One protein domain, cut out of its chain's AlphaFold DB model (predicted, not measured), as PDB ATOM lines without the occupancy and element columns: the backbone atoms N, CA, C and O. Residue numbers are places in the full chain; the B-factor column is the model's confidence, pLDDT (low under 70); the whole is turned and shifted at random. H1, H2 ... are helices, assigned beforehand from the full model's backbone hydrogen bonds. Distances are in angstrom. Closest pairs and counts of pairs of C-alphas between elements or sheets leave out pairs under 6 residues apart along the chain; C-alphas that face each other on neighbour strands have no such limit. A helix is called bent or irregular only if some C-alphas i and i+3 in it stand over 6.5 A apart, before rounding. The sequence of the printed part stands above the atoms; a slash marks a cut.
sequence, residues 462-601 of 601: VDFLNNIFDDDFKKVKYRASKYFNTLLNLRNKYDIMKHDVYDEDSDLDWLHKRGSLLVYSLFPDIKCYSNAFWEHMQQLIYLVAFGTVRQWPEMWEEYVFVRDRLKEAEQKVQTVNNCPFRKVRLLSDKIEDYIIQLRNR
ATOM      1  N   VAL A 462     230.351 267.455 230.113       89.50
ATOM      2  CA  VAL A 462     230.067 266.175 230.776       89.50
ATOM      3  C   VAL A 462     229.453 265.173 229.796       89.50
ATOM      4  O   VAL A 462     229.874 264.014 229.758       89.50
ATOM      5  N   ASP A 463     228.503 265.601 228.960       86.00
ATOM      6  CA  ASP A 463     227.925 264.742 227.921       86.00
ATOM      7  C   ASP A 463     228.998 264.316 226.911       86.00
ATOM      8  O   ASP A 463     229.139 263.132 226.597       86.00
ATOM      9  N   PHE A 464     229.802 265.270 226.435       89.19
ATOM     10  CA  PHE A 464     230.897 265.024 225.501       89.19
ATOM     11  C   PHE A 464     231.887 263.979 226.036       89.19
ATOM     12  O   PHE A 464     232.210 263.004 225.353       89.19
ATOM     13  N   LEU A 465     232.333 264.141 227.278       90.69
ATOM     14  CA  LEU A 465     233.291 263.238 227.903       90.69
ATOM     15  C   LEU A 465     232.684 261.858 228.176       90.69
ATOM     16  O   LEU A 465     233.372 260.863 227.973       90.69
ATOM     17  N   ASN A 466     231.400 261.761 228.534       87.81
ATOM     18  CA  ASN A 466     230.718 260.469 228.687       87.81
ATOM     19  C   ASN A 466     230.630 259.669 227.380       87.81
ATOM     20  O   ASN A 466     230.614 258.440 227.411       87.81
ATOM     21  N   ASN A 467     230.596 260.342 226.230       86.00
ATOM     22  CA  ASN A 467     230.668 259.667 224.936       86.00
ATOM     23  C   ASN A 467     232.092 259.133 224.638       86.00
ATOM     24  O   ASN A 467     232.229 258.138 223.921       86.00
ATOM     25  N   ILE A 468     233.151 259.757 225.178       89.44
ATOM     26  CA  ILE A 468     234.550 259.302 225.039       89.44
ATOM     27  C   ILE A 468     234.872 258.183 226.032       89.44
ATOM     28  O   ILE A 468     235.320 257.108 225.624       89.44
ATOM     29  N   PHE A 469     234.661 258.451 227.320       89.19
ATOM     30  CA  PHE A 469     234.962 257.562 228.437       89.19
ATOM     31  C   PHE A 469     233.764 256.655 228.702       89.19
ATOM     32  O   PHE A 469     232.869 256.952 229.492       89.19
ATOM     33  N   ASP A 470     233.761 255.546 227.979       80.94
ATOM     34  CA  ASP A 470     232.794 254.460 228.079       80.94
ATOM     35  C   ASP A 470     233.439 253.258 228.781       80.94
ATOM     36  O   ASP A 470     234.659 253.206 228.948       80.94
ATOM     37  N   ASP A 471     232.637 252.272 229.172       75.19
ATOM     38  CA  ASP A 471     233.112 251.087 229.898       75.19
ATOM     39  C   ASP A 471     234.053 250.212 229.035       75.19
ATOM     40  O   ASP A 471     234.835 249.411 229.554       75.19
ATOM     41  N   ASP A 472     234.038 250.386 227.708       84.19
ATOM     42  CA  ASP A 472     234.968 249.733 226.785       84.19
ATOM     43  C   ASP A 472     236.304 250.489 226.676       84.19
ATOM     44  O   ASP A 472     236.523 251.309 225.775       84.19
ATOM     45  N   PHE A 473     237.240 250.133 227.561       84.62
ATOM     46  CA  PHE A 473     238.606 250.671 227.622       84.62
ATOM     47  C   PHE A 473     239.304 250.766 226.253       84.62
ATOM     48  O   PHE A 473     240.012 251.734 225.976       84.62
ATOM     49  N   LYS A 474     239.121 249.773 225.366       85.31
ATOM     50  CA  LYS A 474     239.826 249.731 224.069       85.31
ATOM     51  C   LYS A 474     239.358 250.831 223.119       85.31
ATOM     52  O   LYS A 474     240.109 251.226 222.228       85.31
ATOM     53  N   LYS A 475     238.128 251.321 223.290       90.06
ATOM     54  CA  LYS A 475     237.536 252.347 222.427       90.06
ATOM     55  C   LYS A 475     237.860 253.767 222.874       90.06
ATOM     56  O   LYS A 475     237.799 254.655 222.028       90.06
ATOM     57  N   VAL A 476     238.232 253.982 224.138       91.56
ATOM     58  CA  VAL A 476     238.464 255.323 224.707       91.56
ATOM     59  C   VAL A 476     239.493 256.109 223.893       91.56
ATOM     60  O   VAL A 476     239.173 257.187 223.400       91.56
ATOM     61  N   LYS A 477     240.684 255.539 223.649       91.81
ATOM     62  CA  LYS A 477     241.729 256.189 222.837       91.81
ATOM     63  C   LYS A 477     241.231 256.556 221.437       91.81
ATOM     64  O   LYS A 477     241.357 257.701 221.024       91.81
ATOM     65  N   TYR A 478     240.600 255.611 220.734       91.56
ATOM     66  CA  TYR A 478     240.048 255.850 219.396       91.56
ATOM     67  C   TYR A 478     238.996 256.971 219.387       91.56
ATOM     68  O   TYR A 478     239.029 257.838 218.514       91.56
ATOM     69  N   ARG A 479     238.073 256.980 220.359       90.75
ATOM     70  CA  ARG A 479     237.037 258.016 220.472       90.75
ATOM     71  C   ARG A 479     237.640 259.378 220.799       90.75
ATOM     72  O   ARG A 479     237.261 260.355 220.164       90.75
ATOM     73  N   ALA A 480     238.608 259.437 221.711       92.06
ATOM     74  CA  ALA A 480     239.327 260.666 222.027       92.06
ATOM     75  C   ALA A 480     240.032 261.238 220.785       92.06
ATOM     76  O   ALA A 480     239.866 262.419 220.489       92.06
ATOM     77  N   SER A 481     240.729 260.407 219.997       91.75
ATOM     78  CA  SER A 481     241.354 260.849 218.740       91.75
ATOM     79  C   SER A 481     240.323 261.333 217.721       91.75
ATOM     80  O   SER A 481     240.511 262.378 217.101       91.75
ATOM     81  N   LYS A 482     239.220 260.593 217.551       90.56
ATOM     82  CA  LYS A 482     238.156 260.927 216.595       90.56
ATOM     83  C   LYS A 482     237.472 262.258 216.926       90.56
ATOM     84  O   LYS A 482     237.132 263.004 216.013       90.56
ATOM     85  N   TYR A 483     237.268 262.544 218.212       89.94
ATOM     86  CA  TYR A 483     236.464 263.674 218.683       89.94
ATOM     87  C   TYR A 483     237.283 264.845 219.244       89.94
ATOM     88  O   TYR A 483     236.708 265.797 219.765       89.94
ATOM     89  N   PHE A 484     238.610 264.839 219.094       90.56
ATOM     90  CA  PHE A 484     239.463 265.915 219.607       90.56
ATOM     91  C   PHE A 484     239.093 267.300 219.043       90.56
ATOM     92  O   PHE A 484     238.920 268.252 219.797       90.56
ATOM     93  N   ASN A 485     238.864 267.419 217.731       87.81
ATOM     94  CA  ASN A 485     238.427 268.690 217.132       87.81
ATOM     95  C   ASN A 485     237.033 269.122 217.620       87.81
ATOM     96  O   ASN A 485     236.752 270.314 217.725       87.81
ATOM     97  N   THR A 486     236.169 268.166 217.970       88.12
ATOM     98  CA  THR A 486     234.863 268.458 218.571       88.12
ATOM     99  C   THR A 486     235.018 269.095 219.955       88.12
ATOM    100  O   THR A 486     234.257 270.005 220.265       88.12
ATOM    101  N   LEU A 487     236.030 268.712 220.748       90.00
ATOM    102  CA  LEU A 487     236.350 269.378 222.020       90.00
ATOM    103  C   LEU A 487     236.748 270.846 221.809       90.00
ATOM    104  O   LEU A 487     236.309 271.714 222.560       90.00
ATOM    105  N   LEU A 488     237.560 271.137 220.786       88.25
ATOM    106  CA  LEU A 488     237.964 272.513 220.465       88.25
ATOM    107  C   LEU A 488     236.752 273.367 220.069       88.25
ATOM    108  O   LEU A 488     236.581 274.478 220.567       88.25
ATOM    109  N   ASN A 489     235.869 272.814 219.235       85.94
ATOM    110  CA  ASN A 489     234.615 273.469 218.869       85.94
ATOM    111  C   ASN A 489     233.699 273.664 220.084       85.94
ATOM    112  O   ASN A 489     233.056 274.705 220.199       85.94
ATOM    113  N   LEU A 490     233.654 272.694 221.001       88.31
ATOM    114  CA  LEU A 490     232.878 272.797 222.233       88.31
ATOM    115  C   LEU A 490     233.398 273.918 223.134       88.31
ATOM    116  O   LEU A 490     232.596 274.727 223.590       88.31
ATOM    117  N   ARG A 491     234.718 274.030 223.327       89.75
ATOM    118  CA  ARG A 491     235.321 275.153 224.061       89.75
ATOM    119  C   ARG A 491     234.907 276.492 223.450       89.75
ATOM    120  O   ARG A 491     234.384 277.338 224.165       89.75
ATOM    121  N   ASN A 492     235.046 276.646 222.132       84.56
ATOM    122  CA  ASN A 492     234.641 277.875 221.441       84.56
ATOM    123  C   ASN A 492     233.150 278.190 221.655       84.56
ATOM    124  O   ASN A 492     232.783 279.347 221.850       84.56
ATOM    125  N   LYS A 493     232.278 277.170 221.648       84.19
ATOM    126  CA  LYS A 493     230.851 277.342 221.966       84.19
ATOM    127  C   LYS A 493     230.643 277.818 223.403       84.19
ATOM    128  O   LYS A 493     229.880 278.759 223.598       84.19
ATOM    129  N   TYR A 494     231.322 277.219 224.383       88.69
ATOM    130  CA  TYR A 494     231.260 277.657 225.781       88.69
ATOM    131  C   TYR A 494     231.740 279.102 225.941       88.69
ATOM    132  O   TYR A 494     231.067 279.878 226.613       88.69
ATOM    133  N   ASP A 495     232.835 279.487 225.285       83.81
ATOM    134  CA  ASP A 495     233.361 280.856 225.330       83.81
ATOM    135  C   ASP A 495     232.334 281.866 224.791       83.81
ATOM    136  O   ASP A 495     232.072 282.887 225.426       83.81
ATOM    137  N   ILE A 496     231.662 281.543 223.679       80.94
ATOM    138  CA  ILE A 496     230.579 282.371 223.125       80.94
ATOM    139  C   ILE A 496     229.377 282.417 224.082       80.94
ATOM    140  O   ILE A 496     228.874 283.493 224.400       80.94
ATOM    141  N   MET A 497     228.907 281.263 224.558       85.44
ATOM    142  CA  MET A 497     227.694 281.151 225.379       85.44
ATOM    143  C   MET A 497     227.863 281.723 226.785       85.44
ATOM    144  O   MET A 497     226.885 282.168 227.382       85.44
ATOM    145  N   LYS A 498     229.086 281.765 227.321       84.94
ATOM    146  CA  LYS A 498     229.374 282.388 228.618       84.94
ATOM    147  C   LYS A 498     229.015 283.874 228.616       84.94
ATOM    148  O   LYS A 498     228.666 284.416 229.659       84.94
ATOM    149  N   HIS A 499     229.015 284.521 227.447       78.69
ATOM    150  CA  HIS A 499     228.546 285.897 227.308       78.69
ATOM    151  C   HIS A 499     227.025 286.060 227.419       78.69
ATOM    152  O   HIS A 499     226.585 287.174 227.705       78.69
ATOM    153  N   ASP A 500     226.253 284.986 227.230       83.00
ATOM    154  CA  ASP A 500     224.791 284.964 227.345       83.00
ATOM    155  C   ASP A 500     224.321 284.668 228.789       83.00
ATOM    156  O   ASP A 500     223.121 284.529 229.032       83.00
ATOM    157  N   VAL A 501     225.243 284.571 229.754       84.75
ATOM    158  CA  VAL A 501     224.999 284.176 231.149       84.75
ATOM    159  C   VAL A 501     225.634 285.192 232.107       84.75
ATOM    160  O   VAL A 501     226.748 285.652 231.871       84.75
ATOM    161  N   TYR A 502     224.953 285.519 233.211       81.00
ATOM    162  CA  TYR A 502     225.431 286.485 234.215       81.00
ATOM    163  C   TYR A 502     225.671 285.853 235.576       81.00
ATOM    164  O   TYR A 502     224.933 284.948 235.981       81.00
ATOM    165  N   ASP A 503     226.676 286.348 236.298       76.94
ATOM    166  CA  ASP A 503     227.054 285.869 237.631       76.94
ATOM    167  C   ASP A 503     226.039 286.214 238.710       76.94
ATOM    168  O   ASP A 503     225.689 285.351 239.517       76.94
ATOM    169  N   GLU A 504     225.448 287.396 238.621       78.50
ATOM    170  CA  GLU A 504     224.441 287.893 239.555       78.50
ATOM    171  C   GLU A 504     223.103 287.142 239.448       78.50
ATOM    172  O   GLU A 504     222.287 287.189 240.360       78.50
ATOM    173  N   ASP A 505     222.887 286.401 238.359       80.50
ATOM    174  CA  ASP A 505     221.657 285.640 238.119       80.50
ATOM    175  C   ASP A 505     221.614 284.289 238.860       80.50
ATOM    176  O   ASP A 505     220.624 283.561 238.756       80.50
ATOM    177  N   SER A 506     222.694 283.897 239.543       74.69
ATOM    178  CA  SER A 506     222.866 282.535 240.083       74.69
ATOM    179  C   SER A 506     221.779 282.148 241.092       74.69
ATOM    180  O   SER A 506     221.275 281.027 241.028       74.69
ATOM    181  N   ASP A 507     221.374 283.096 241.939       77.62
ATOM    182  CA  ASP A 507     220.382 282.889 243.004       77.62
ATOM    183  C   ASP A 507     218.969 283.353 242.610       77.62
ATOM    184  O   ASP A 507     218.025 283.244 243.393       77.62
ATOM    185  N   LEU A 508     218.805 283.881 241.392       81.19
ATOM    186  CA  LEU A 508     217.523 284.387 240.916       81.19
ATOM    187  C   LEU A 508     216.628 283.253 240.411       81.19
ATOM    188  O   LEU A 508     217.075 282.311 239.743       81.19
ATOM    189  N   ASP A 509     215.322 283.396 240.659       84.81
ATOM    190  CA  ASP A 509     214.316 282.593 239.969       84.81
ATOM    191  C   ASP A 509     214.480 282.742 238.449       84.81
ATOM    192  O   ASP A 509     214.851 283.803 237.940       84.81
ATOM    193  N   TRP A 510     214.204 281.665 237.711       85.31
ATOM    194  CA  TRP A 510     214.489 281.593 236.280       85.31
ATOM    195  C   TRP A 510     213.823 282.715 235.472       85.31
ATOM    196  O   TRP A 510     214.392 283.140 234.472       85.31
ATOM    197  N   LEU A 511     212.673 283.246 235.904       86.62
ATOM    198  CA  LEU A 511     212.014 284.364 235.221       86.62
ATOM    199  C   LEU A 511     212.776 285.684 235.341       86.62
ATOM    200  O   LEU A 511     212.699 286.516 234.438       86.62
ATOM    201  N   HIS A 512     213.543 285.837 236.414       84.38
ATOM    202  CA  HIS A 512     214.232 287.067 236.793       84.38
ATOM    203  C   HIS A 512     215.683 287.111 236.305       84.38
ATOM    204  O   HIS A 512     216.308 288.169 236.320       84.38
ATOM    205  N   LYS A 513     216.216 285.980 235.825       86.62
ATOM    206  CA  LYS A 513     217.549 285.916 235.213       86.62
ATOM    207  C   LYS A 513     217.622 286.842 234.009       86.62
ATOM    208  O   LYS A 513     216.707 286.862 233.196       86.62
ATOM    209  N   ARG A 514     218.702 287.580 233.821       86.69
ATOM    210  CA  ARG A 514     218.918 288.436 232.649       86.69
ATOM    211  C   ARG A 514     219.492 287.656 231.468       86.69
ATOM    212  O   ARG A 514     219.312 288.082 230.331       86.69
ATOM    213  N   GLY A 515     220.171 286.535 231.714       87.44
ATOM    214  CA  GLY A 515     220.799 285.713 230.672       87.44
ATOM    215  C   GLY A 515     219.808 284.928 229.812       87.44
ATOM    216  O   GLY A 515     218.598 284.948 230.041       87.44
ATOM    217  N   SER A 516     220.336 284.226 228.808       90.06
ATOM    218  CA  SER A 516     219.556 283.325 227.956       90.06
ATOM    219  C   SER A 516     219.028 282.164 228.789       90.06
ATOM    220  O   SER A 516     219.788 281.369 229.348       90.06
ATOM    221  N   LEU A 517     217.702 282.046 228.852       90.75
ATOM    222  CA  LEU A 517     217.046 280.963 229.577       90.75
ATOM    223  C   LEU A 517     217.313 279.604 228.933       90.75
ATOM    224  O   LEU A 517     217.454 278.605 229.646       90.75
ATOM    225  N   LEU A 518     217.447 279.584 227.607       91.81
ATOM    226  CA  LEU A 518     217.828 278.386 226.877       91.81
ATOM    227  C   LEU A 518     219.240 277.933 227.258       91.81
ATOM    228  O   LEU A 518     219.424 276.766 227.594       91.81
ATOM    229  N   VAL A 519     220.218 278.846 227.275       90.06
ATOM    230  CA  VAL A 519     221.603 278.515 227.654       90.06
ATOM    231  C   VAL A 519     221.669 278.034 229.102       90.06
ATOM    232  O   VAL A 519     222.289 277.006 229.359       90.06
ATOM    233  N   TYR A 520     220.971 278.692 230.035       87.81
ATOM    234  CA  TYR A 520     220.879 278.212 231.423       87.81
ATOM    235  C   TYR A 520     220.313 276.793 231.536       87.81
ATOM    236  O   TYR A 520     220.711 276.055 232.434       87.81
ATOM    237  N   SER A 521     219.370 276.431 230.662       88.62
ATOM    238  CA  SER A 521     218.738 275.109 230.677       88.62
ATOM    239  C   SER A 521     219.645 274.034 230.078       88.62
ATOM    240  O   SER A 521     219.729 272.936 230.616       88.62
ATOM    241  N   LEU A 522     220.334 274.355 228.979       87.44
ATOM    242  CA  LEU A 522     221.174 273.406 228.243       87.44
ATOM    243  C   LEU A 522     222.565 273.222 228.854       87.44
ATOM    244  O   LEU A 522     223.124 272.131 228.766       87.44
ATOM    245  N   PHE A 523     223.120 274.269 229.466       88.44
ATOM    246  CA  PHE A 523     224.487 274.298 229.990       88.44
ATOM    247  C   PHE A 523     224.492 274.687 231.476       88.44
ATOM    248  O   PHE A 523     224.977 275.761 231.846       88.44
ATOM    249  N   PRO A 524     223.966 273.830 232.370       85.31
ATOM    250  CA  PRO A 524     223.958 274.118 233.805       85.31
ATOM    251  C   PRO A 524     225.373 274.204 234.406       85.31
ATOM    252  O   PRO A 524     225.568 274.789 235.471       85.31
ATOM    253  N   ASP A 525     226.369 273.654 233.712       88.06
ATOM    254  CA  ASP A 525     227.785 273.646 234.069       88.06
ATOM    255  C   ASP A 525     228.596 274.806 233.460       88.06
ATOM    256  O   ASP A 525     229.797 274.902 233.701       88.06
ATOM    257  N   ILE A 526     227.974 275.722 232.707       88.06
ATOM    258  CA  ILE A 526     228.674 276.752 231.910       88.06
ATOM    259  C   ILE A 526     229.647 277.638 232.699       88.06
ATOM    260  O   ILE A 526     230.623 278.150 232.151       88.06
ATOM    261  N   LYS A 527     229.408 277.796 234.003       85.56
ATOM    262  CA  LYS A 527     230.243 278.602 234.904       85.56
ATOM    263  C   LYS A 527     231.306 277.814 235.665       85.56
ATOM    264  O   LYS A 527     232.117 278.421 236.356       85.56
ATOM    265  N   CYS A 528     231.310 276.488 235.580       87.06
ATOM    266  CA  CYS A 528     232.243 275.652 236.340       87.06
ATOM    267  C   CYS A 528     233.682 275.741 235.817       87.06
ATOM    268  O   CYS A 528     234.624 275.405 236.534       87.06
ATOM    269  N   TYR A 529     233.858 276.195 234.576       89.69
ATOM    270  CA  TYR A 529     235.111 276.062 233.847       89.69
ATOM    271  C   TYR A 529     235.854 277.398 233.727       89.69
ATOM    272  O   TYR A 529     235.335 278.396 233.213       89.69
ATOM    273  N   SER A 530     237.099 277.409 234.206       89.25
ATOM    274  CA  SER A 530     238.062 278.492 233.990       89.25
ATOM    275  C   SER A 530     238.873 278.261 232.709       89.25
ATOM    276  O   SER A 530     238.881 277.161 232.158       89.25
ATOM    277  N   ASN A 531     239.600 279.282 232.245       89.75
ATOM    278  CA  ASN A 531     240.496 279.126 231.090       89.75
ATOM    279  C   ASN A 531     241.583 278.078 231.361       89.75
ATOM    280  O   ASN A 531     241.799 277.205 230.528       89.75
ATOM    281  N   ALA A 532     242.179 278.104 232.560       92.62
ATOM    282  CA  ALA A 532     243.149 277.098 232.985       92.62
ATOM    283  C   ALA A 532     242.538 275.688 232.964       92.62
ATOM    284  O   ALA A 532     243.136 274.763 232.428       92.62
ATOM    285  N   PHE A 533     241.309 275.520 233.471       94.75
ATOM    286  CA  PHE A 533     240.615 274.232 233.395       94.75
ATOM    287  C   PHE A 533     240.510 273.725 231.949       94.75
ATOM    288  O   PHE A 533     240.782 272.555 231.698       94.75
ATOM    289  N   TRP A 534     240.139 274.587 230.996       93.94
ATOM    290  CA  TRP A 534     240.029 274.194 229.591       93.94
ATOM    291  C   TRP A 534     241.369 273.788 228.976       93.94
ATOM    292  O   TRP A 534     241.396 272.848 228.189       93.94
ATOM    293  N   GLU A 535     242.464 274.459 229.334       94.56
ATOM    294  CA  GLU A 535     243.815 274.106 228.879       94.56
ATOM    295  C   GLU A 535     244.225 272.719 229.386       94.56
ATOM    296  O   GLU A 535     244.586 271.857 228.582       94.56
ATOM    297  N   HIS A 536     244.052 272.464 230.685       96.44
ATOM    298  CA  HIS A 536     244.330 271.161 231.294       96.44
ATOM    299  C   HIS A 536     243.418 270.052 230.739       96.44
ATOM    300  O   HIS A 536     243.873 268.959 230.407       96.44
ATOM    301  N   MET A 537     242.127 270.333 230.521       95.69
ATOM    302  CA  MET A 537     241.210 269.381 229.881       95.69
ATOM    303  C   MET A 537     241.609 269.060 228.440       95.69
ATOM    304  O   MET A 537     241.553 267.901 228.026       95.69
ATOM    305  N   GLN A 538     242.000 270.063 227.655       95.31
ATOM    306  CA  GLN A 538     242.469 269.850 226.287       95.31
ATOM    307  C   GLN A 538     243.737 269.001 226.267       95.31
ATOM    308  O   GLN A 538     243.817 268.060 225.474       95.31
ATOM    309  N   GLN A 539     244.678 269.284 227.167       96.31
ATOM    310  CA  GLN A 539     245.908 268.517 227.299       96.31
ATOM    311  C   GLN A 539     245.635 267.073 227.736       96.31
ATOM    312  O   GLN A 539     246.163 266.142 227.127       96.31
ATOM    313  N   LEU A 540     244.743 266.858 228.707       96.56
ATOM    314  CA  LEU A 540     244.327 265.523 229.135       96.56
ATOM    315  C   LEU A 540     243.768 264.706 227.964       96.56
ATOM    316  O   LEU A 540     244.217 263.588 227.712       96.56
ATOM    317  N   ILE A 541     242.815 265.258 227.208       95.94
ATOM    318  CA  ILE A 541     242.216 264.545 226.070       95.94
ATOM    319  C   ILE A 541     243.233 264.346 224.942       95.94
ATOM    320  O   ILE A 541     243.216 263.296 224.298       95.94
ATOM    321  N   TYR A 542     244.157 265.286 224.733       96.62
ATOM    322  CA  TYR A 542     245.262 265.124 223.791       96.62
ATOM    323  C   TYR A 542     246.163 263.942 224.174       96.62
ATOM    324  O   TYR A 542     246.447 263.086 223.332       96.62
ATOM    325  N   LEU A 543     246.561 263.843 225.446       96.00
ATOM    326  CA  LEU A 543     247.351 262.725 225.964       96.00
ATOM    327  C   LEU A 543     246.591 261.398 225.828       96.00
ATOM    328  O   LEU A 543     247.162 260.410 225.372       96.00
ATOM    329  N   VAL A 544     245.292 261.364 226.130       94.44
ATOM    330  CA  VAL A 544     244.460 260.160 225.950       94.44
ATOM    331  C   VAL A 544     244.371 259.746 224.474       94.44
ATOM    332  O   VAL A 544     244.446 258.556 224.159       94.44
ATOM    333  N   ALA A 545     244.224 260.712 223.566       93.69
ATOM    334  CA  ALA A 545     244.065 260.488 222.133       93.69
ATOM    335  C   ALA A 545     245.368 260.064 221.436       93.69
ATOM    336  O   ALA A 545     245.374 259.125 220.638       93.69
ATOM    337  N   PHE A 546     246.469 260.761 221.707       94.25
ATOM    338  CA  PHE A 546     247.707 260.668 220.925       94.25
ATOM    339  C   PHE A 546     248.912 260.226 221.751       94.25
ATOM    340  O   PHE A 546     249.906 259.772 221.187       94.25
ATOM    341  N   GLY A 547     248.808 260.284 223.076       89.38
ATOM    342  CA  GLY A 547     249.862 259.859 223.981       89.38
ATOM    343  C   GLY A 547     250.105 258.350 223.980       89.38
ATOM    344  O   GLY A 547     249.327 257.520 223.476       89.38
ATOM    345  N   THR A 548     251.243 257.992 224.557       88.62
ATOM    346  CA  THR A 548     251.670 256.613 224.800       88.62
ATOM    347  C   THR A 548     251.297 256.176 226.217       88.62
ATOM    348  O   THR A 548     251.080 257.005 227.093       88.62
ATOM    349  N   VAL A 549     251.273 254.864 226.471       86.62
ATOM    350  CA  VAL A 549     250.972 254.306 227.809       86.62
ATOM    351  C   VAL A 549     251.954 254.815 228.877       86.62
ATOM    352  O   VAL A 549     251.590 254.968 230.036       86.62
ATOM    353  N   ARG A 550     253.188 255.153 228.481       89.75
ATOM    354  CA  ARG A 550     254.215 255.695 229.384       89.75
ATOM    355  C   ARG A 550     253.883 257.086 229.922       89.75
ATOM    356  O   ARG A 550     254.445 257.447 230.944       89.75
ATOM    357  N   GLN A 551     252.982 257.816 229.263       93.06
ATOM    358  CA  GLN A 551     252.573 259.167 229.653       93.06
ATOM    359  C   GLN A 551     251.385 259.171 230.633       93.06
ATOM    360  O   GLN A 551     250.675 260.167 230.768       93.06
ATOM    361  N   TRP A 552     251.101 258.032 231.278       93.69
ATOM    362  CA  TRP A 552     250.071 257.956 232.311       93.69
ATOM    363  C   TRP A 552     250.334 258.889 233.515       93.69
ATOM    364  O   TRP A 552     249.337 259.369 234.056       93.69
ATOM    365  N   PRO A 553     251.587 259.191 233.944       94.81
ATOM    366  CA  PRO A 553     251.823 260.154 235.022       94.81
ATOM    367  C   PRO A 553     251.341 261.557 234.652       94.81
ATOM    368  O   PRO A 553     250.624 262.175 235.429       94.81
ATOM    369  N   GLU A 554     251.638 262.016 233.437       95.56
ATOM    370  CA  GLU A 554     251.185 263.307 232.922       95.56
ATOM    371  C   GLU A 554     249.654 263.331 232.804       95.56
ATOM    372  O   GLU A 554     249.018 264.286 233.232       95.56
ATOM    373  N   MET A 555     249.024 262.249 232.320       95.81
ATOM    374  CA  MET A 555     247.553 262.144 232.320       95.81
ATOM    375  C   MET A 555     246.966 262.250 233.734       95.81
ATOM    376  O   MET A 555     245.897 262.831 233.916       95.81
ATOM    377  N   TRP A 556     247.640 261.674 234.732       95.81
ATOM    378  CA  TRP A 556     247.205 261.728 236.124       95.81
ATOM    379  C   TRP A 556     247.311 263.141 236.703       95.81
ATOM    380  O   TRP A 556     246.377 263.591 237.363       95.81
ATOM    381  N   GLU A 557     248.405 263.853 236.433       95.50
ATOM    382  CA  GLU A 557     248.591 265.249 236.851       95.50
ATOM    383  C   GLU A 557     247.500 266.158 236.274       95.50
ATOM    384  O   GLU A 557     246.834 266.879 237.022       95.50
ATOM    385  N   GLU A 558     247.245 266.048 234.967       96.31
ATOM    386  CA  GLU A 558     246.180 266.796 234.295       96.31
ATOM    387  C   GLU A 558     244.794 266.454 234.873       96.31
ATOM    388  O   GLU A 558     243.992 267.348 235.152       96.31
ATOM    389  N   TYR A 559     244.513 265.166 235.126       95.62
ATOM    390  CA  TYR A 559     243.256 264.726 235.746       95.62
ATOM    391  C   TYR A 559     243.065 265.303 237.154       95.62
ATOM    392  O   TYR A 559     241.985 265.807 237.460       95.62
ATOM    393  N   VAL A 560     244.093 265.273 238.006       94.38
ATOM    394  CA  VAL A 560     244.011 265.810 239.376       94.38
ATOM    395  C   VAL A 560     243.636 267.293 239.366       94.38
ATOM    396  O   VAL A 560     242.833 267.710 240.201       94.38
ATOM    397  N   PHE A 561     244.147 268.068 238.403       93.50
ATOM    398  CA  PHE A 561     243.824 269.490 238.273       93.50
ATOM    399  C   PHE A 561     242.343 269.738 237.939       93.50
ATOM    400  O   PHE A 561     241.709 270.641 238.487       93.50
ATOM    401  N   VAL A 562     241.769 268.934 237.041       94.00
ATOM    402  CA  VAL A 562     240.407 269.144 236.518       94.00
ATOM    403  C   VAL A 562     239.323 268.421 237.325       94.00
ATOM    404  O   VAL A 562     238.152 268.806 237.262       94.00
ATOM    405  N   ARG A 563     239.691 267.397 238.104       93.31
ATOM    406  CA  ARG A 563     238.777 266.467 238.786       93.31
ATOM    407  C   ARG A 563     237.697 267.160 239.605       93.31
ATOM    408  O   ARG A 563     236.523 266.826 239.474       93.31
ATOM    409  N   ASP A 564     238.077 268.092 240.473       90.94
ATOM    410  CA  ASP A 564     237.138 268.663 241.443       90.94
ATOM    411  C   ASP A 564     236.082 269.538 240.744       90.94
ATOM    412  O   ASP A 564     234.897 269.475 241.076       90.94
ATOM    413  N   ARG A 565     236.483 270.271 239.695       91.12
ATOM    414  CA  ARG A 565     235.562 271.042 238.842       91.12
ATOM    415  C   ARG A 565     234.682 270.150 237.977       91.12
ATOM    416  O   ARG A 565     233.511 270.467 237.788       91.12
ATOM    417  N   LEU A 566     235.213 269.029 237.496       90.19
ATOM    418  CA  LEU A 566     234.430 268.043 236.756       90.19
ATOM    419  C   LEU A 566     233.342 267.421 237.644       90.19
ATOM    420  O   LEU A 566     232.191 267.330 237.227       90.19
ATOM    421  N   LYS A 567     233.670 267.084 238.899       89.69
ATOM    422  CA  LYS A 567     232.695 266.592 239.888       89.69
ATOM    423  C   LYS A 567     231.607 267.625 240.189       89.69
ATOM    424  O   LYS A 567     230.433 267.267 240.250       89.69
ATOM    425  N   GLU A 568     231.975 268.898 240.340       89.44
ATOM    426  CA  GLU A 568     231.016 270.000 240.508       89.44
ATOM    427  C   GLU A 568     230.064 270.112 239.301       89.44
ATOM    428  O   GLU A 568     228.846 270.221 239.464       89.44
ATOM    429  N   ALA A 569     230.608 270.051 238.082       88.19
ATOM    430  CA  ALA A 569     229.832 270.113 236.850       88.19
ATOM    431  C   ALA A 569     228.888 268.912 236.687       88.19
ATOM    432  O   ALA A 569     227.712 269.092 236.377       88.19
ATOM    433  N   GLU A 570     229.366 267.694 236.955       86.62
ATOM    434  CA  GLU A 570     228.556 266.473 236.926       86.62
ATOM    435  C   GLU A 570     227.346 266.576 237.858       86.62
ATOM    436  O   GLU A 570     226.231 266.250 237.454       86.62
ATOM    437  N   GLN A 571     227.539 267.088 239.077       85.19
ATOM    438  CA  GLN A 571     226.443 267.301 240.023       85.19
ATOM    439  C   GLN A 571     225.405 268.291 239.478       85.19
ATOM    440  O   GLN A 571     224.206 268.032 239.570       85.19
ATOM    441  N   LYS A 572     225.841 269.401 238.868       83.06
ATOM    442  CA  LYS A 572     224.937 270.402 238.270       83.06
ATOM    443  C   LYS A 572     224.164 269.867 237.062       83.06
ATOM    444  O   LYS A 572     222.983 270.165 236.913       83.06
ATOM    445  N   VAL A 573     224.794 269.054 236.218       80.12
ATOM    446  CA  VAL A 573     224.115 268.402 235.085       80.12
ATOM    447  C   VAL A 573     223.093 267.372 235.584       80.12
ATOM    448  O   VAL A 573     221.984 267.278 235.054       80.12
ATOM    449  N   GLN A 574     223.426 266.626 236.640       75.38
ATOM    450  CA  GLN A 574     222.542 265.614 237.223       75.38
ATOM    451  C   GLN A 574     221.305 266.212 237.907       75.38
ATOM    452  O   GLN A 574     220.217 265.649 237.777       75.38
ATOM    453  N   THR A 575     221.438 267.346 238.605       69.88
ATOM    454  CA  THR A 575     220.309 267.993 239.300       69.88
ATOM    455  C   THR A 575     219.263 268.555 238.340       69.88
ATOM    456  O   THR A 575     218.074 268.498 238.643       69.88
ATOM    457  N   VAL A 576     219.675 269.055 237.173       63.88
ATOM    458  CA  VAL A 576     218.757 269.633 236.178       63.88
ATOM    459  C   VAL A 576     218.033 268.558 235.361       63.88
ATOM    460  O   VAL A 576     216.853 268.710 235.052       63.88
ATOM    461  N   ASN A 577     218.689 267.435 235.067       54.25
ATOM    462  CA  ASN A 577     218.130 266.403 234.190       54.25
ATOM    463  C   ASN A 577     217.110 265.456 234.850       54.25
ATOM    464  O   ASN A 577     216.624 264.555 234.166       54.25
ATOM    465  N   ASN A 578     216.771 265.633 236.140       45.09
ATOM    466  CA  ASN A 578     215.760 264.843 236.871       45.09
ATOM    467  C   ASN A 578     215.817 263.329 236.567       45.09
ATOM    468  O   ASN A 578     214.786 262.663 236.499       45.09
ATOM    469  N   CYS A 579     217.010 262.766 236.341       35.38
ATOM    470  CA  CYS A 579     217.162 261.346 236.043       35.38
ATOM    471  C   CYS A 579     217.086 260.565 237.360       35.38
ATOM    472  O   CYS A 579     218.021 260.641 238.163       35.38
ATOM    473  N   PRO A 580     216.004 259.808 237.618       30.56
ATOM    474  CA  PRO A 580     215.915 259.008 238.819       30.56
ATOM    475  C   PRO A 580     216.811 257.783 238.623       30.56
ATOM    476  O   PRO A 580     216.634 257.018 237.681       30.56
ATOM    477  N   PHE A 581     217.789 257.621 239.512       36.59
ATOM    478  CA  PHE A 581     218.495 256.372 239.800       36.59
ATOM    479  C   PHE A 581     218.736 255.419 238.613       36.59
ATOM    480  O   PHE A 581     218.052 254.413 238.423       36.59
ATOM    481  N   ARG A 582     219.869 255.611 237.940       34.22
ATOM    482  CA  ARG A 582     220.754 254.477 237.652       34.22
ATOM    483  C   ARG A 582     222.061 254.735 238.382       34.22
ATOM    484  O   ARG A 582     222.517 255.870 238.424       34.22
ATOM    485  N   LYS A 583     222.655 253.686 238.951       39.62
ATOM    486  CA  LYS A 583     224.062 253.648 239.380       39.62
ATOM    487  C   LYS A 583     224.961 253.867 238.153       39.62
ATOM    488  O   LYS A 583     225.597 252.933 237.678       39.62
ATOM    489  N   VAL A 584     224.924 255.054 237.558       55.44
ATOM    490  CA  VAL A 584     225.829 255.440 236.483       55.44
ATOM    491  C   VAL A 584     227.110 255.852 237.185       55.44
ATOM    492  O   VAL A 584     227.098 256.770 238.002       55.44
ATOM    493  N   ARG A 585     228.185 255.104 236.934       67.88
ATOM    494  CA  ARG A 585     229.537 255.435 237.395       67.88
ATOM    495  C   ARG A 585     229.827 256.895 237.038       67.88
ATOM    496  O   ARG A 585     229.551 257.287 235.899       67.88
ATOM    497  N   LEU A 586     230.324 257.676 237.998       79.50
ATOM    498  CA  LEU A 586     230.625 259.089 237.770       79.50
ATOM    499  C   LEU A 586     231.659 259.209 236.650       79.50
ATOM    500  O   LEU A 586     232.502 258.328 236.476       79.50
ATOM    501  N   LEU A 587     231.574 260.270 235.853       86.25
ATOM    502  CA  LEU A 587     232.485 260.435 234.722       86.25
ATOM    503  C   LEU A 587     233.923 260.623 235.229       86.25
ATOM    504  O   LEU A 587     234.843 260.026 234.674       86.25
ATOM    505  N   SER A 588     234.102 261.371 236.317       85.69
ATOM    506  CA  SER A 588     235.365 261.460 237.052       85.69
ATOM    507  C   SER A 588     235.946 260.080 237.383       85.69
ATOM    508  O   SER A 588     237.093 259.816 237.027       85.69
ATOM    509  N   ASP A 589     235.140 259.165 237.931       86.69
ATOM    510  CA  ASP A 589     235.574 257.789 238.211       86.69
ATOM    511  C   ASP A 589     235.978 257.060 236.918       86.69
ATOM    512  O   ASP A 589     237.033 256.437 236.859       86.69
ATOM    513  N   LYS A 590     235.203 257.188 235.829       89.88
ATOM    514  CA  LYS A 590     235.541 256.553 234.539       89.88
ATOM    515  C   LYS A 590     236.902 257.000 233.993       89.88
ATOM    516  O   LYS A 590     237.635 256.176 233.444       89.88
ATOM    517  N   ILE A 591     237.230 258.287 234.117       91.75
ATOM    518  CA  ILE A 591     238.528 258.833 233.696       91.75
ATOM    519  C   ILE A 591     239.640 258.272 234.588       91.75
ATOM    520  O   ILE A 591     240.650 257.785 234.080       91.75
ATOM    521  N   GLU A 592     239.429 258.282 235.903       92.00
ATOM    522  CA  GLU A 592     240.372 257.748 236.888       92.00
ATOM    523  C   GLU A 592     240.697 256.274 236.620       92.00
ATOM    524  O   GLU A 592     241.860 255.884 236.511       92.00
ATOM    525  N   ASP A 593     239.660 255.467 236.415       90.62
ATOM    526  CA  ASP A 593     239.763 254.042 236.133       90.62
ATOM    527  C   ASP A 593     240.475 253.751 234.812       90.62
ATOM    528  O   ASP A 593     241.222 252.773 234.714       90.62
ATOM    529  N   TYR A 594     240.273 254.590 233.794       91.94
ATOM    530  CA  TYR A 594     241.010 254.489 232.539       91.94
ATOM    531  C   TYR A 594     242.512 254.727 232.758       91.94
ATOM    532  O   TYR A 594     243.332 253.930 232.296       91.94
ATOM    533  N   ILE A 595     242.892 255.765 233.510       91.94
ATOM    534  CA  ILE A 595     244.307 256.070 233.782       91.94
ATOM    535  C   ILE A 595     244.947 254.970 234.645       91.94
ATOM    536  O   ILE A 595     246.056 254.520 234.353       91.94
ATOM    537  N   ILE A 596     244.238 254.460 235.657       91.12
ATOM    538  CA  ILE A 596     244.712 253.346 236.495       91.12
ATOM    539  C   ILE A 596     244.901 252.071 235.661       91.12
ATOM    540  O   ILE A 596     245.903 251.370 235.808       91.12
ATOM    541  N   GLN A 597     243.973 251.764 234.752       89.50
ATOM    542  CA  GLN A 597     244.115 250.618 233.853       89.50
ATOM    543  C   GLN A 597     245.282 250.772 232.873       89.50
ATOM    544  O   GLN A 597     245.910 249.765 232.544       89.50
ATOM    545  N   LEU A 598     245.592 251.992 232.417       89.00
ATOM    546  CA  LEU A 598     246.793 252.265 231.621       89.00
ATOM    547  C   LEU A 598     248.070 252.034 232.427       89.00
ATOM    548  O   LEU A 598     248.976 251.391 231.918       89.00
ATOM    549  N   ARG A 599     248.125 252.501 233.680       89.50
ATOM    550  CA  ARG A 599     249.270 252.282 234.580       89.50
ATOM    551  C   ARG A 599     249.572 250.795 234.798       89.50
ATOM    552  O   ARG A 599     250.729 250.422 234.966       89.50
ATOM    553  N   ASN A 600     248.533 249.963 234.848       85.50
ATOM    554  CA  ASN A 600     248.647 248.529 235.122       85.50
ATOM    555  C   ASN A 600     248.980 247.681 233.876       85.50
ATOM    556  O   ASN A 600     249.009 246.453 233.978       85.50
ATOM    557  N   ARG A 601     249.191 248.307 232.712       75.75
ATOM    558  CA  ARG A 601     249.597 247.666 231.452       75.75
ATOM    559  C   ARG A 601     250.986 248.124 231.046       75.75
ATOM    560  O   ARG A 601     251.702 247.280 230.465       75.75
TER     561      ARG A 601
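This is residues 462 to 601 of the 601 residues of an uncharacterized protein of Bacteroides fragilis str. 3976T8 (UniProt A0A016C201). Short H1 sits between bent H2 and the H5-H6 hairpin in a long helical body; H4 packs on H2 and H5. H3 and residues 499 to 516 make one end; residues 578 to 584 stick out. The printed part, 140 residues with six named helices, has class all helix and is compact, radius of gyration of the C-alphas 16.1 A, spans 53 by 32 by 24 A.

H1, residues 462 to 468, touches H2a, the arm to residue 482 of H2, residues 473 to 498; C-alphas 468 and 479, the closest, are 5.4 A apart. H2, one helix by hydrogen bonds, is bent: C-alphas 482 and 485 are 7.8 A apart. H5, residues 549 to 576, and H6, residues 587 to 599, form a hairpin at a shallow tilt of 13 degrees. Every O i to N i+4 pair is within hydrogen-bond range except in H2a, 4 of 6, and H5, 20 of 24.

Find C-alpha 462 at (230.067, 266.175, 230.776); H3 holds residues 517 to 522, H4 residues 531 to 546; H6 ends at C-alpha 599 at (249.270, 252.282, 234.580).

The link H2 to H3 is long; residues 575 to 585 have pLDDT under 70.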